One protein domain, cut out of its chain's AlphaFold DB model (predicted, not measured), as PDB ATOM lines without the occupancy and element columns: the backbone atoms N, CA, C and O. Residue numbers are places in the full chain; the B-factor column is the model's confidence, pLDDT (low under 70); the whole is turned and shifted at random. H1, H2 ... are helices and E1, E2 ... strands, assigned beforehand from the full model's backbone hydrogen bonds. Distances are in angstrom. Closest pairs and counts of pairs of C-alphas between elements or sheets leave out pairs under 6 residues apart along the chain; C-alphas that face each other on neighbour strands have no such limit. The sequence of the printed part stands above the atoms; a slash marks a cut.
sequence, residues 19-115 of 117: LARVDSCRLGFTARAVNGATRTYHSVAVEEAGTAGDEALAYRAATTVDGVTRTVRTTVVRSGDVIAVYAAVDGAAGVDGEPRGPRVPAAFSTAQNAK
ATOM      1  N   LEU A  19     143.265 126.794  66.908       88.50
ATOM      2  CA  LEU A  19     143.252 127.764  68.004       88.50
ATOM      3  C   LEU A  19     141.827 128.087  68.467       88.50
ATOM      4  O   LEU A  19     141.541 127.960  69.655       88.50
ATOM      5  N   ALA A  20     140.923 128.452  67.552       87.56
ATOM      6  CA  ALA A  20     139.547 128.802  67.908       87.56
ATOM      7  C   ALA A  20     138.808 127.622  68.563       87.56
ATOM      8  O   ALA A  20     138.084 127.793  69.548       87.56
ATOM      9  N   ARG A  21     139.022 126.401  68.053       87.25
ATOM     10  CA  ARG A  21     138.414 125.187  68.617       87.25
ATOM     11  C   ARG A  21     138.922 124.900  70.029       87.25
ATOM     12  O   ARG A  21     138.111 124.625  70.909       87.25
ATOM     13  N   VAL A  22     140.227 124.998  70.272       90.00
ATOM     14  CA  VAL A  22     140.802 124.754  71.604       90.00
ATOM     15  C   VAL A  22     140.467 125.874  72.588       90.00
ATOM     16  O   VAL A  22     140.142 125.578  73.737       90.00
ATOM     17  N   ASP A  23     140.476 127.136  72.158       89.94
ATOM     18  CA  ASP A  23     140.103 128.266  73.017       89.94
ATOM     19  C   ASP A  23     138.639 128.176  73.478       89.94
ATOM     20  O   ASP A  23     138.326 128.461  74.636       89.94
ATOM     21  N   SER A  24     137.748 127.637  72.635       91.50
ATOM     22  CA  SER A  24     136.360 127.358  73.035       91.50
ATOM     23  C   SER A  24     136.250 126.409  74.243       91.50
ATOM     24  O   SER A  24     135.265 126.455  74.981       91.50
ATOM     25  N   CYS A  25     137.281 125.596  74.501       92.94
ATOM     26  CA  CYS A  25     137.360 124.673  75.630       92.94
ATOM     27  C   CYS A  25     138.064 125.260  76.866       92.94
ATOM     28  O   CYS A  25     138.268 124.530  77.838       92.94
ATOM     29  N   ARG A  26     138.440 126.549  76.876       93.06
ATOM     30  CA  ARG A  26     139.260 127.157  77.946       93.06
ATOM     31  C   ARG A  26     138.705 126.960  79.361       93.06
ATOM     32  O   ARG A  26     139.465 126.749  80.305       93.06
ATOM     33  N   LEU A  27     137.375 126.981  79.498       93.00
ATOM     34  CA  LEU A  27     136.658 126.806  80.769       93.00
ATOM     35  C   LEU A  27     136.477 125.334  81.172       93.00
ATOM     36  O   LEU A  27     135.813 125.046  82.166       93.00
ATOM     37  N   GLY A  28     137.055 124.410  80.408       93.44
ATOM     38  CA  GLY A  28     136.917 122.981  80.620       93.44
ATOM     39  C   GLY A  28     135.791 122.345  79.809       93.44
ATOM     40  O   GLY A  28     135.007 123.004  79.127       93.44
ATOM     41  N   PHE A  29     135.741 121.018  79.866       94.06
ATOM     42  CA  PHE A  29     134.742 120.189  79.200       94.06
ATOM     43  C   PHE A  29     134.655 118.818  79.879       94.06
ATOM     44  O   PHE A  29     135.565 118.395  80.594       94.06
ATOM     45  N   THR A  30     133.569 118.088  79.631       93.81
ATOM     46  CA  THR A  30     133.437 116.693  80.070       93.81
ATOM     47  C   THR A  30     133.520 115.776  78.861       93.81
ATOM     48  O   THR A  30     132.691 115.850  77.959       93.81
ATOM     49  N   ALA A  31     134.516 114.893  78.854       91.00
ATOM     50  CA  ALA A  31     134.624 113.824  77.876       91.00
ATOM     51  C   ALA A  31     133.862 112.591  78.367       91.00
ATOM     52  O   ALA A  31     133.925 112.245  79.550       91.00
ATOM     53  N   ARG A  32     133.187 111.897  77.450       93.06
ATOM     54  CA  ARG A  32     132.550 110.605  77.711       93.06
ATOM     55  C   ARG A  32     133.144 109.552  76.788       93.06
ATOM     56  O   ARG A  32     133.120 109.703  75.571       93.06
ATOM     57  N   ALA A  33     133.679 108.494  77.377       88.56
ATOM     58  CA  ALA A  33     134.168 107.334  76.655       88.56
ATOM     59  C   ALA A  33     133.004 106.430  76.219       88.56
ATOM     60  O   ALA A  33     131.909 106.467  76.787       88.56
ATOM     61  N   VAL A  34     133.254 105.577  75.222       91.75
ATOM     62  CA  VAL A  34     132.259 104.637  74.670       91.75
ATOM     63  C   VAL A  34     131.728 103.674  75.736       91.75
ATOM     64  O   VAL A  34     130.546 103.346  75.738       91.75
ATOM     65  N   ASN A  35     132.571 103.285  76.696       91.12
ATOM     66  CA  ASN A  35     132.178 102.452  77.837       91.12
ATOM     67  C   ASN A  35     131.341 103.203  78.897       91.12
ATOM     68  O   ASN A  35     131.074 102.661  79.964       91.12
ATOM     69  N   GLY A  36     130.956 104.453  78.635       91.56
ATOM     70  CA  GLY A  36     130.153 105.281  79.525       91.56
ATOM     71  C   GLY A  36     130.943 106.034  80.594       91.56
ATOM     72  O   GLY A  36     130.361 106.918  81.222       91.56
ATOM     73  N   ALA A  37     132.239 105.750  80.773       88.62
ATOM     74  CA  ALA A  37     133.079 106.474  81.721       88.62
ATOM     75  C   ALA A  37     133.189 107.950  81.327       88.62
ATOM     76  O   ALA A  37     133.381 108.282  80.154       88.62
ATOM     77  N   THR A  38     133.090 108.841  82.305       91.62
ATOM     78  CA  THR A  38     133.239 110.281  82.100       91.62
ATOM     79  C   THR A  38     134.539 110.778  82.713       91.62
ATOM     80  O   THR A  38     135.054 110.222  83.685       91.62
ATOM     81  N   ARG A  39     135.097 111.836  82.124       90.38
ATOM     82  CA  ARG A  39     136.249 112.544  82.673       90.38
ATOM     83  C   ARG A  39     136.080 114.035  82.447       90.38
ATOM     84  O   ARG A  39     135.902 114.476  81.312       90.38
ATOM     85  N   THR A  40     136.142 114.795  83.529       93.50
ATOM     86  CA  THR A  40     136.078 116.254  83.476       93.50
ATOM     87  C   THR A  40     137.482 116.821  83.340       93.50
ATOM     88  O   THR A  40     138.391 116.465  84.092       93.50
ATOM     89  N   TYR A  41     137.639 117.713  82.374       92.81
ATOM     90  CA  TYR A  41     138.789 118.585  82.223       92.81
ATOM     91  C   TYR A  41     138.366 119.962  82.723       92.81
ATOM     92  O   TYR A  41     137.410 120.531  82.211       92.81
ATOM     93  N   HIS A  42     139.020 120.461  83.767       91.56
ATOM     94  CA  HIS A  42     138.610 121.668  84.492       91.56
ATOM     95  C   HIS A  42     139.048 122.956  83.800       91.56
ATOM     96  O   HIS A  42     138.439 124.002  83.988       91.56
ATOM     97  N   SER A  43     140.127 122.886  83.029       91.62
ATOM     98  CA  SER A  43     140.655 124.016  82.282       91.62
ATOM     99  C   SER A  43     141.440 123.525  81.083       91.62
ATOM    100  O   SER A  43     142.020 122.433  81.106       91.62
ATOM    101  N   VAL A  44     141.457 124.356  80.046       94.56
ATOM    102  CA  VAL A  44     142.331 124.211  78.887       94.56
ATOM    103  C   VAL A  44     143.062 125.532  78.706       94.56
ATOM    104  O   VAL A  44     142.453 126.596  78.745       94.56
ATOM    105  N   ALA A  45     144.376 125.474  78.547       93.81
ATOM    106  CA  ALA A  45     145.191 126.654  78.314       93.81
ATOM    107  C   ALA A  45     146.105 126.407  77.124       93.81
ATOM    108  O   ALA A  45     146.856 125.429  77.122       93.81
ATOM    109  N   VAL A  46     146.039 127.303  76.144       93.88
ATOM    110  CA  VAL A  46     146.950 127.315  75.000       93.88
ATOM    111  C   VAL A  46     148.385 127.505  75.498       93.88
ATOM    112  O   VAL A  46     148.645 128.216  76.473       93.88
ATOM    113  N   GLU A  47     149.308 126.811  74.849       91.19
ATOM    114  CA  GLU A  47     150.748 126.902  75.052       91.19
ATOM    115  C   GLU A  47     151.426 127.150  73.700       91.19
ATOM    116  O   GLU A  47     150.854 126.883  72.641       91.19
ATOM    117  N   GLU A  48     152.661 127.641  73.742       86.75
ATOM    118  CA  GLU A  48     153.469 127.830  72.539       86.75
ATOM    119  C   GLU A  48     153.705 126.496  71.820       86.75
ATOM    120  O   GLU A  48     154.131 125.505  72.426       86.75
ATOM    121  N   ALA A  49     153.449 126.487  70.513       85.88
ATOM    122  CA  ALA A  49     153.744 125.369  69.630       85.88
ATOM    123  C   ALA A  49     155.001 125.657  68.806       85.88
ATOM    124  O   ALA A  49     155.266 126.793  68.419       85.88
ATOM    125  N   GLY A  50     155.764 124.611  68.488       81.81
ATOM    126  CA  GLY A  50     156.741 124.704  67.405       81.81
ATOM    127  C   GLY A  50     156.042 124.808  66.047       81.81
ATOM    128  O   GLY A  50     154.890 124.408  65.902       81.81
ATOM    129  N   THR A  51     156.754 125.297  65.034       83.75
ATOM    130  CA  THR A  51     156.257 125.327  63.654       83.75
ATOM    131  C   THR A  51     156.231 123.915  63.062       83.75
ATOM    132  O   THR A  51     157.272 123.252  63.012       83.75
ATOM    133  N   ALA A  52     155.065 123.454  62.614       87.88
ATOM    134  CA  ALA A  52     154.882 122.181  61.919       87.88
ATOM    135  C   ALA A  52     153.570 122.189  61.121       87.88
ATOM    136  O   ALA A  52     152.593 122.767  61.589       87.88
ATOM    137  N   GLY A  53     153.546 121.511  59.969       89.06
ATOM    138  CA  GLY A  53     152.366 121.466  59.096       89.06
ATOM    139  C   GLY A  53     151.905 122.854  58.632       89.06
ATOM    140  O   GLY A  53     152.688 123.804  58.622       89.06
ATOM    141  N   ASP A  54     150.625 122.953  58.280       90.56
ATOM    142  CA  ASP A  54     149.940 124.207  57.946       90.56
ATOM    143  C   ASP A  54     149.529 124.982  59.206       90.56
ATOM    144  O   ASP A  54     149.531 126.212  59.228       90.56
ATOM    145  N   GLU A  55     149.173 124.258  60.270       90.75
ATOM    146  CA  GLU A  55     148.787 124.824  61.561       90.75
ATOM    147  C   GLU A  55     149.299 123.929  62.694       90.75
ATOM    148  O   GLU A  55     149.093 122.715  62.680       90.75
ATOM    149  N   ALA A  56     149.920 124.526  63.712       92.31
ATOM    150  CA  ALA A  56     150.341 123.829  64.921       92.31
ATOM    151  C   ALA A  56     149.861 124.574  66.166       92.31
ATOM    152  O   ALA A  56     149.953 125.797  66.255       92.31
ATOM    153  N   LEU A  57     149.376 123.820  67.148       93.69
ATOM    154  CA  LEU A  57     148.880 124.344  68.411       93.69
ATOM    155  C   LEU A  57     149.292 123.424  69.556       93.69
ATOM    156  O   LEU A  57     149.163 122.205  69.458       93.69
ATOM    157  N   ALA A  58     149.732 123.998  70.670       93.31
ATOM    158  CA  ALA A  58     149.925 123.272  71.911       93.31
ATOM    159  C   ALA A  58     148.924 123.760  72.956       93.31
ATOM    160  O   ALA A  58     148.506 124.917  72.956       93.31
ATOM    161  N   TYR A  59     148.509 122.872  73.848       93.75
ATOM    162  CA  TYR A  59     147.697 123.231  74.999       93.75
ATOM    163  C   TYR A  59     147.925 122.262  76.152       93.75
ATOM    164  O   TYR A  59     148.300 121.102  75.965       93.75
ATOM    165  N   ARG A  60     147.642 122.724  77.367       94.12
ATOM    166  CA  ARG A  60     147.508 121.872  78.548       94.12
ATOM    167  C   ARG A  60     146.051 121.787  78.975       94.12
ATOM    168  O   ARG A  60     145.342 122.789  78.947       94.12
ATOM    169  N   ALA A  61     145.633 120.610  79.418       93.19
ATOM    170  CA  ALA A  61     144.351 120.386  80.059       93.19
ATOM    171  C   ALA A  61     144.560 119.794  81.458       93.19
ATOM    172  O   ALA A  61     145.388 118.897  81.639       93.19
ATOM    173  N   ALA A  62     143.812 120.285  82.444       91.44
ATOM    174  CA  ALA A  62     143.854 119.776  83.814       91.44
ATOM    175  C   ALA A  62     142.653 118.867  84.084       91.44
ATOM    176  O   ALA A  62     141.518 119.241  83.800       91.44
ATOM    177  N   THR A  63     142.879 117.691  84.663       90.25
ATOM    178  CA  THR A  63     141.817 116.755  85.056       90.25
ATOM    179  C   THR A  63     142.122 116.162  86.422       90.25
ATOM    180  O   THR A  63     143.284 115.934  86.740       90.25
ATOM    181  N   THR A  64     141.101 115.901  87.234       87.25
ATOM    182  CA  THR A  64     141.277 115.244  88.533       87.25
ATOM    183  C   THR A  64     140.869 113.781  88.430       87.25
ATOM    184  O   THR A  64     139.765 113.466  87.988       87.25
ATOM    185  N   VAL A  65     141.766 112.885  88.837       82.06
ATOM    186  CA  VAL A  65     141.529 111.439  88.895       82.06
ATOM    187  C   VAL A  65     141.926 110.970  90.286       82.06
ATOM    188  O   VAL A  65     143.048 111.227  90.713       82.06
ATOM    189  N   ASP A  66     140.996 110.329  90.994       84.06
ATOM    190  CA  ASP A  66     141.200 109.815  92.356       84.06
ATOM    191  C   ASP A  66     141.729 110.879  93.339       84.06
ATOM    192  O   ASP A  66     142.615 110.630  94.148       84.06
ATOM    193  N   GLY A  67     141.206 112.107  93.236       83.38
ATOM    194  CA  GLY A  67     141.611 113.238  94.082       83.38
ATOM    195  C   GLY A  67     142.931 113.907  93.684       83.38
ATOM    196  O   GLY A  67     143.278 114.930  94.266       83.38
ATOM    197  N   VAL A  68     143.633 113.396  92.667       83.88
ATOM    198  CA  VAL A  68     144.897 113.966  92.188       83.88
ATOM    199  C   VAL A  68     144.700 114.695  90.864       83.88
ATOM    200  O   VAL A  68     144.197 114.133  89.886       83.88
ATOM    201  N   THR A  69     145.135 115.954  90.806       85.62
ATOM    202  CA  THR A  69     145.162 116.717  89.556       85.62
ATOM    203  C   THR A  69     146.293 116.225  88.659       85.62
ATOM    204  O   THR A  69     147.469 116.278  89.008       85.62
ATOM    205  N   ARG A  70     145.927 115.789  87.456       87.12
ATOM    206  CA  ARG A  70     146.830 115.408  86.374       87.12
ATOM    207  C   ARG A  70     146.785 116.462  85.281       87.12
ATOM    208  O   ARG A  70     145.719 116.965  84.920       87.12
ATOM    209  N   THR A  71     147.951 116.746  84.719       90.31
ATOM    210  CA  THR A  71     148.064 117.564  83.512       90.31
ATOM    211  C   THR A  71     148.196 116.656  82.297       90.31
ATOM    212  O   THR A  71     148.946 115.679  82.313       90.31
ATOM    213  N   VAL A  72     147.473 116.995  81.237       91.25
ATOM    214  CA  VAL A  72     147.672 116.455  79.893       91.25
ATOM    215  C   VAL A  72     148.202 117.591  79.037       91.25
ATOM    216  O   VAL A  72     147.528 118.608  78.902       91.25
ATOM    217  N   ARG A  73     149.404 117.444  78.485       93.50
ATOM    218  CA  ARG A  73     149.928 118.372  77.479       93.50
ATOM    219  C   ARG A  73     149.767 117.765  76.106       93.50
ATOM    220  O   ARG A  73     150.211 116.641  75.891       93.50
ATOM    221  N   THR A  74     149.176 118.523  75.202       93.56
ATOM    222  CA  THR A  74     148.870 118.079  73.852       93.56
ATOM    223  C   THR A  74     149.458 119.052  72.846       93.56
ATOM    224  O   THR A  74     149.372 120.263  73.024       93.56
ATOM    225  N   THR A  75     150.017 118.516  71.771       93.56
ATOM    226  CA  THR A  75     150.339 119.249  70.550       93.56
ATOM    227  C   THR A  75     149.487 118.684  69.424       93.56
ATOM    228  O   THR A  75     149.404 117.466  69.262       93.56
ATOM    229  N   VAL A  76     148.849 119.565  68.666       92.75
ATOM    230  CA  VAL A  76     148.043 119.243  67.491       92.75
ATOM    231  C   VAL A  76     148.694 119.901  66.286       92.75
ATOM    232  O   VAL A  76     149.023 121.084  66.341       92.75
ATOM    233  N   VAL A  77     148.888 119.134  65.219       92.44
ATOM    234  CA  VAL A  77     149.424 119.608  63.941       92.44
ATOM    235  C   VAL A  77     148.435 119.236  62.845       92.44
ATOM    236  O   VAL A  77     148.026 118.080  62.755       92.44
ATOM    237  N   ARG A  78     148.054 120.205  62.019       91.75
ATOM    238  CA  ARG A  78     147.254 120.018  60.807       91.75
ATOM    239  C   ARG A  78     148.168 120.162  59.590       91.75
ATOM    240  O   ARG A  78     148.940 121.112  59.523       91.75
ATOM    241  N   SER A  79     148.083 119.223  58.654       90.88
ATOM    242  CA  SER A  79     148.776 119.233  57.357       90.88
ATOM    243  C   SER A  79     147.794 118.734  56.298       90.88
ATOM    244  O   SER A  79     147.450 117.548  56.283       90.88
ATOM    245  N   GLY A  80     147.254 119.639  55.483       89.00
ATOM    246  CA  GLY A  80     146.103 119.385  54.620       89.00
ATOM    247  C   GLY A  80     144.935 118.781  55.406       89.00
ATOM    248  O   GLY A  80     144.474 119.340  56.403       89.00
ATOM    249  N   ASP A  81     144.504 117.592  54.986       88.06
ATOM    250  CA  ASP A  81     143.408 116.840  55.612       88.06
ATOM    251  C   ASP A  81     143.855 115.949  56.789       88.06
ATOM    252  O   ASP A  81     143.048 115.225  57.380       88.06
ATOM    253  N   VAL A  82     145.142 115.967  57.148       88.81
ATOM    254  CA  VAL A  82     145.701 115.139  58.222       88.81
ATOM    255  C   VAL A  82     145.819 115.951  59.505       88.81
ATOM    256  O   VAL A  82     146.445 117.009  59.534       88.81
ATOM    257  N   ILE A  83     145.272 115.416  60.600       89.75
ATOM    258  CA  ILE A  83     145.498 115.928  61.956       89.75
ATOM    259  C   ILE A  83     146.344 114.921  62.732       89.75
ATOM    260  O   ILE A  83     145.931 113.783  62.963       89.75
ATOM    261  N   ALA A  84     147.514 115.359  63.183       91.56
ATOM    262  CA  ALA A  84     148.338 114.644  64.141       91.56
ATOM    263  C   ALA A  84     148.149 115.208  65.548       91.56
ATOM    264  O   ALA A  84     148.140 116.419  65.756       91.56
ATOM    265  N   VAL A  85     148.032 114.310  66.525       92.62
ATOM    266  CA  VAL A  85     147.884 114.652  67.942       92.62
ATOM    267  C   VAL A  85     148.951 113.914  68.739       92.62
ATOM    268  O   VAL A  85     149.024 112.685  68.713       92.62
ATOM    269  N   TYR A  86     149.762 114.661  69.477       91.62
ATOM    270  CA  TYR A  86     150.771 114.133  70.390       91.62
ATOM    271  C   TYR A  86     150.399 114.545  71.803       91.62
ATOM    272  O   TYR A  86     150.226 115.731  72.061       91.62
ATOM    273  N   ALA A  87     150.290 113.591  72.724       91.50
ATOM    274  CA  ALA A  87     149.936 113.883  74.105       91.50
ATOM    275  C   ALA A  87     150.959 113.292  75.074       91.50
ATOM    276  O   ALA A  87     151.403 112.155  74.916       91.50
ATOM    277  N   ALA A  88     151.293 114.061  76.103       91.12
ATOM    278  CA  ALA A  88     152.048 113.617  77.259       91.12
ATOM    279  C   ALA A  88     151.157 113.746  78.498       91.12
ATOM    280  O   ALA A  88     150.610 114.813  78.787       91.12
ATOM    281  N   VAL A  89     151.003 112.641  79.222       86.62
ATOM    282  CA  VAL A  89     150.163 112.556  80.419       86.62
ATOM    283  C   VAL A  89     151.057 112.385  81.634       86.62
ATOM    284  O   VAL A  89     152.019 111.617  81.602       86.62
ATOM    285  N   ASP A  90     150.723 113.084  82.711       80.50
ATOM    286  CA  ASP A  90     151.418 112.961  83.985       80.50
ATOM    287  C   ASP A  90     151.064 111.639  84.681       80.50
ATOM    288  O   ASP A  90     150.156 111.564  85.512       80.50
ATOM    289  N   GLY A  91     151.738 110.560  84.277       69.19
ATOM    290  CA  GLY A  91     151.579 109.249  84.903       69.19
ATOM    291  C   GLY A  91     152.124 109.212  86.334       69.19
ATOM    292  O   GLY A  91     151.551 108.531  87.179       69.19
ATOM    293  N   ALA A  92     153.179 109.987  86.615       68.69
ATOM    294  CA  ALA A  92     153.830 110.040  87.923       68.69
ATOM    295  C   ALA A  92     152.938 110.689  88.989       68.69
ATOM    296  O   ALA A  92     152.894 110.188  90.109       68.69
ATOM    297  N   ALA A  93     152.141 111.702  88.630       65.06
ATOM    298  CA  ALA A  93     151.114 112.241  89.524       65.06
ATOM    299  C   ALA A  93     150.146 111.154  90.023       65.06
ATOM    300  O   ALA A  93     149.685 111.201  91.155       65.06
ATOM    301  N   GLY A  94     149.854 110.137  89.208       62.91
ATOM    302  CA  GLY A  94     149.017 109.013  89.628       62.91
ATOM    303  C   GLY A  94     149.678 108.034  90.604       62.91
ATOM    304  O   GLY A  94     148.952 107.286  91.249       62.91
ATOM    305  N   VAL A  95     151.012 108.020  90.696       68.69
ATOM    306  CA  VAL A  95     151.788 107.066  91.513       68.69
ATOM    307  C   VAL A  95     152.295 107.723  92.794       68.69
ATOM    308  O   VAL A  95     152.092 107.183  93.875       68.69
ATOM    309  N   ASP A  96     152.895 108.907  92.671       73.69
ATOM    310  CA  ASP A  96     153.555 109.614  93.774       73.69
ATOM    311  C   ASP A  96     152.676 110.745  94.351       73.69
ATOM    312  O   ASP A  96     153.052 111.385  95.328       73.69
ATOM    313  N   GLY A  97     151.519 111.029  93.737       68.25
ATOM    314  CA  GLY A  97     150.610 112.115  94.135       68.25
ATOM    315  C   GLY A  97     151.064 113.520  93.723       68.25
ATOM    316  O   GLY A  97     150.332 114.483  93.951       68.25
ATOM    317  N   GLU A  98     152.234 113.654  93.094       67.69
ATOM    318  CA  GLU A  98     152.847 114.949  92.796       67.69
ATOM    319  C   GLU A  98     152.935 115.237  91.282       67.69
ATOM    320  O   GLU A  98     153.500 114.428  90.537       67.69
ATOM    321  N   PRO A  99     152.407 116.381  90.799       69.50
ATOM    322  CA  PRO A  99     152.506 116.773  89.394       69.50
ATOM    323  C   PRO A  99     153.954 117.010  88.946       69.50
ATOM    324  O   PRO A  99     154.691 117.776  89.562       69.50
ATOM    325  N   ARG A 100     154.355 116.417  87.818       72.88
ATOM    326  CA  ARG A 100     155.703 116.537  87.231       72.88
ATOM    327  C   ARG A 100     155.756 117.224  85.870       72.88
ATOM    328  O   ARG A 100     156.828 117.315  85.280       72.88
ATOM    329  N   GLY A 101     154.637 117.760  85.383       77.75
ATOM    330  CA  GLY A 101     154.627 118.626  84.199       77.75
ATOM    331  C   GLY A 101     155.081 117.886  82.933       77.75
ATOM    332  O   GLY A 101     156.167 118.163  82.415       77.75
ATOM    333  N   PRO A 102     154.270 116.941  82.426       84.75
ATOM    334  CA  PRO A 102     154.653 116.049  81.338       84.75
ATOM    335  C   PRO A 102     154.954 116.840  80.063       84.75
ATOM    336  O   PRO A 102     154.319 117.856  79.790       84.75
ATOM    337  N   ARG A 103     155.907 116.372  79.254       85.19
ATOM    338  CA  ARG A 103     156.260 116.999  77.972       85.19
ATOM    339  C   ARG A 103     156.375 115.951  76.878       85.19
ATOM    340  O   ARG A 103     156.895 114.865  77.119       85.19
ATOM    341  N   VAL A 104     155.934 116.307  75.676       84.25
ATOM    342  CA  VAL A 104     156.235 115.538  74.466       84.25
ATOM    343  C   VAL A 104     157.701 115.814  74.100       84.25
ATOM    344  O   VAL A 104     158.067 116.982  73.956       84.25
ATOM    345  N   PRO A 105     158.571 114.794  73.982       87.19
ATOM    346  CA  PRO A 105     159.963 115.013  73.598       87.19
ATOM    347  C   PRO A 105     160.078 115.622  72.196       87.19
ATOM    348  O   PRO A 105     159.467 115.118  71.256       87.19
ATOM    349  N   ALA A 106     160.922 116.646  72.034       87.00
ATOM    350  CA  ALA A 106     161.092 117.341  70.754       87.00
ATOM    351  C   ALA A 106     161.499 116.391  69.613       87.00
ATOM    352  O   ALA A 106     160.925 116.439  68.529       87.00
ATOM    353  N   ALA A 107     162.424 115.462  69.879       89.44
ATOM    354  CA  ALA A 107     162.846 114.459  68.899       89.44
ATOM    355  C   ALA A 107     161.685 113.563  68.430       89.44
ATOM    356  O   ALA A 107     161.613 113.214  67.253       89.44
ATOM    357  N   PHE A 108     160.752 113.226  69.331       89.62
ATOM    358  CA  PHE A 108     159.554 112.468  68.974       89.62
ATOM    359  C   PHE A 108     158.645 113.296  68.066       89.62
ATOM    360  O   PHE A 108     158.284 112.818  66.992       89.62
ATOM    361  N   SER A 109     158.316 114.534  68.450       88.56
ATOM    362  CA  SER A 109     157.463 115.400  67.627       88.56
ATOM    363  C   SER A 109     158.080 115.674  66.256       88.56
ATOM    364  O   SER A 109     157.385 115.555  65.257       88.56
ATOM    365  N   THR A 110     159.389 115.931  66.168       88.94
ATOM    366  CA  THR A 110     160.087 116.120  64.885       88.94
ATOM    367  C   THR A 110     159.962 114.888  63.990       88.94
ATOM    368  O   THR A 110     159.609 115.014  62.820       88.94
ATOM    369  N   ALA A 111     160.200 113.693  64.537       91.00
ATOM    370  CA  ALA A 111     160.110 112.453  63.773       91.00
ATOM    371  C   ALA A 111     158.682 112.140  63.297       91.00
ATOM    372  O   ALA A 111     158.516 111.538  62.237       91.00
ATOM    373  N   GLN A 112     157.651 112.515  64.062       91.88
ATOM    374  CA  GLN A 112     156.265 112.343  63.618       91.88
ATOM    375  C   GLN A 112     155.846 113.413  62.608       91.88
ATOM    376  O   GLN A 112     155.195 113.073  61.625       91.88
ATOM    377  N   ASN A 113     156.261 114.666  62.802       90.38
ATOM    378  CA  ASN A 113     155.965 115.760  61.878       90.38
ATOM    379  C   ASN A 113     156.536 115.491  60.479       90.38
ATOM    380  O   ASN A 113     155.873 115.770  59.490       90.38
ATOM    381  N   ALA A 114     157.715 114.868  60.389       89.50
ATOM    382  CA  ALA A 114     158.333 114.482  59.117       89.50
ATOM    383  C   ALA A 114     157.519 113.459  58.293       89.50
ATOM    384  O   ALA A 114     157.856 113.197  57.145       89.50
ATOM    385  N   LYS A 115     156.471 112.851  58.866       87.62
ATOM    386  CA  LYS A 115     155.583 111.903  58.172       87.62
ATOM    387  C   LYS A 115     154.317 112.557  57.615       87.62
ATOM    388  O   LYS A 115     153.506 111.854  57.022       87.62
TER     389      LYS A 115
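Overview. This is residues 19 to 115 of the 117 residues of an uncharacterized protein of Streptomyces sp. 93 (UniProt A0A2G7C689). One twisted antiparallel sheet of five strands curls like part of a barrel, with E3 and E4 in its middle. Two short helices, H2 and H3, pack on one face by E4 and E5, while H1 only grazes the sheet near E2 and E3. The printed part has 97 residues, in the order H1 E1 E2 E3 E4 E5 H2 H3, with sheet order E1 - E2 - E3 - E4 - E5. The class is mixed; the whole is compact, with a radius of gyration of the C-alphas of 14.2 A and spans of 39 by 27 by 26 A.

Along the chain. E4, residues 68 to 79, measures 35.4 A, E3, residues 55 to 65, 31.3 A, E2, residues 38 to 47, 25.1 A, and E5, residues 82 to 89, 22.8 A. E1 spans residues 29 to 32. H1, residues 19 to 23, begins at C-alpha 19 (143.252, 127.764, 68.004). H2 holds residues 93 to 96; H3, residues 106 to 113, measures 10.4 A and ends at C-alpha 113 (155.965, 115.760, 61.878).

Arrangement. The strands form a meander, each the antiparallel neighbour of the one before. N 61 and O 72 of E3 and E4 are 2.8 A apart, N 75 and O 86 of E4 and E5 2.8 A, within hydrogen-bond range. E2 bends by 59 degrees at residue 42; its pairing is staggered, with N 31 and O 39 to E1 2.9 A apart and N 45 and O 60 to E3 2.9 A. H3 lies over E5 at a height of 10.0 A, along the strands at 20 degrees on the local plane; their closest C-alphas, of Tyr 86 and Ser 109, are 7.3 A apart. H2 is on the same face, only just over E4, with 3 of its 4 C-alphas falling on it. In H1 and H3 every O i to N i+4 pair is within hydrogen-bond range; H2 is too short for one.

Size, cuts and confidence. The C-alphas farthest apart, of Gly 80 and Asp 96, are 41.0 A apart. The printed part has no cut and no long link. Residues 91 to 95 and 97 to 99 have pLDDT under 70.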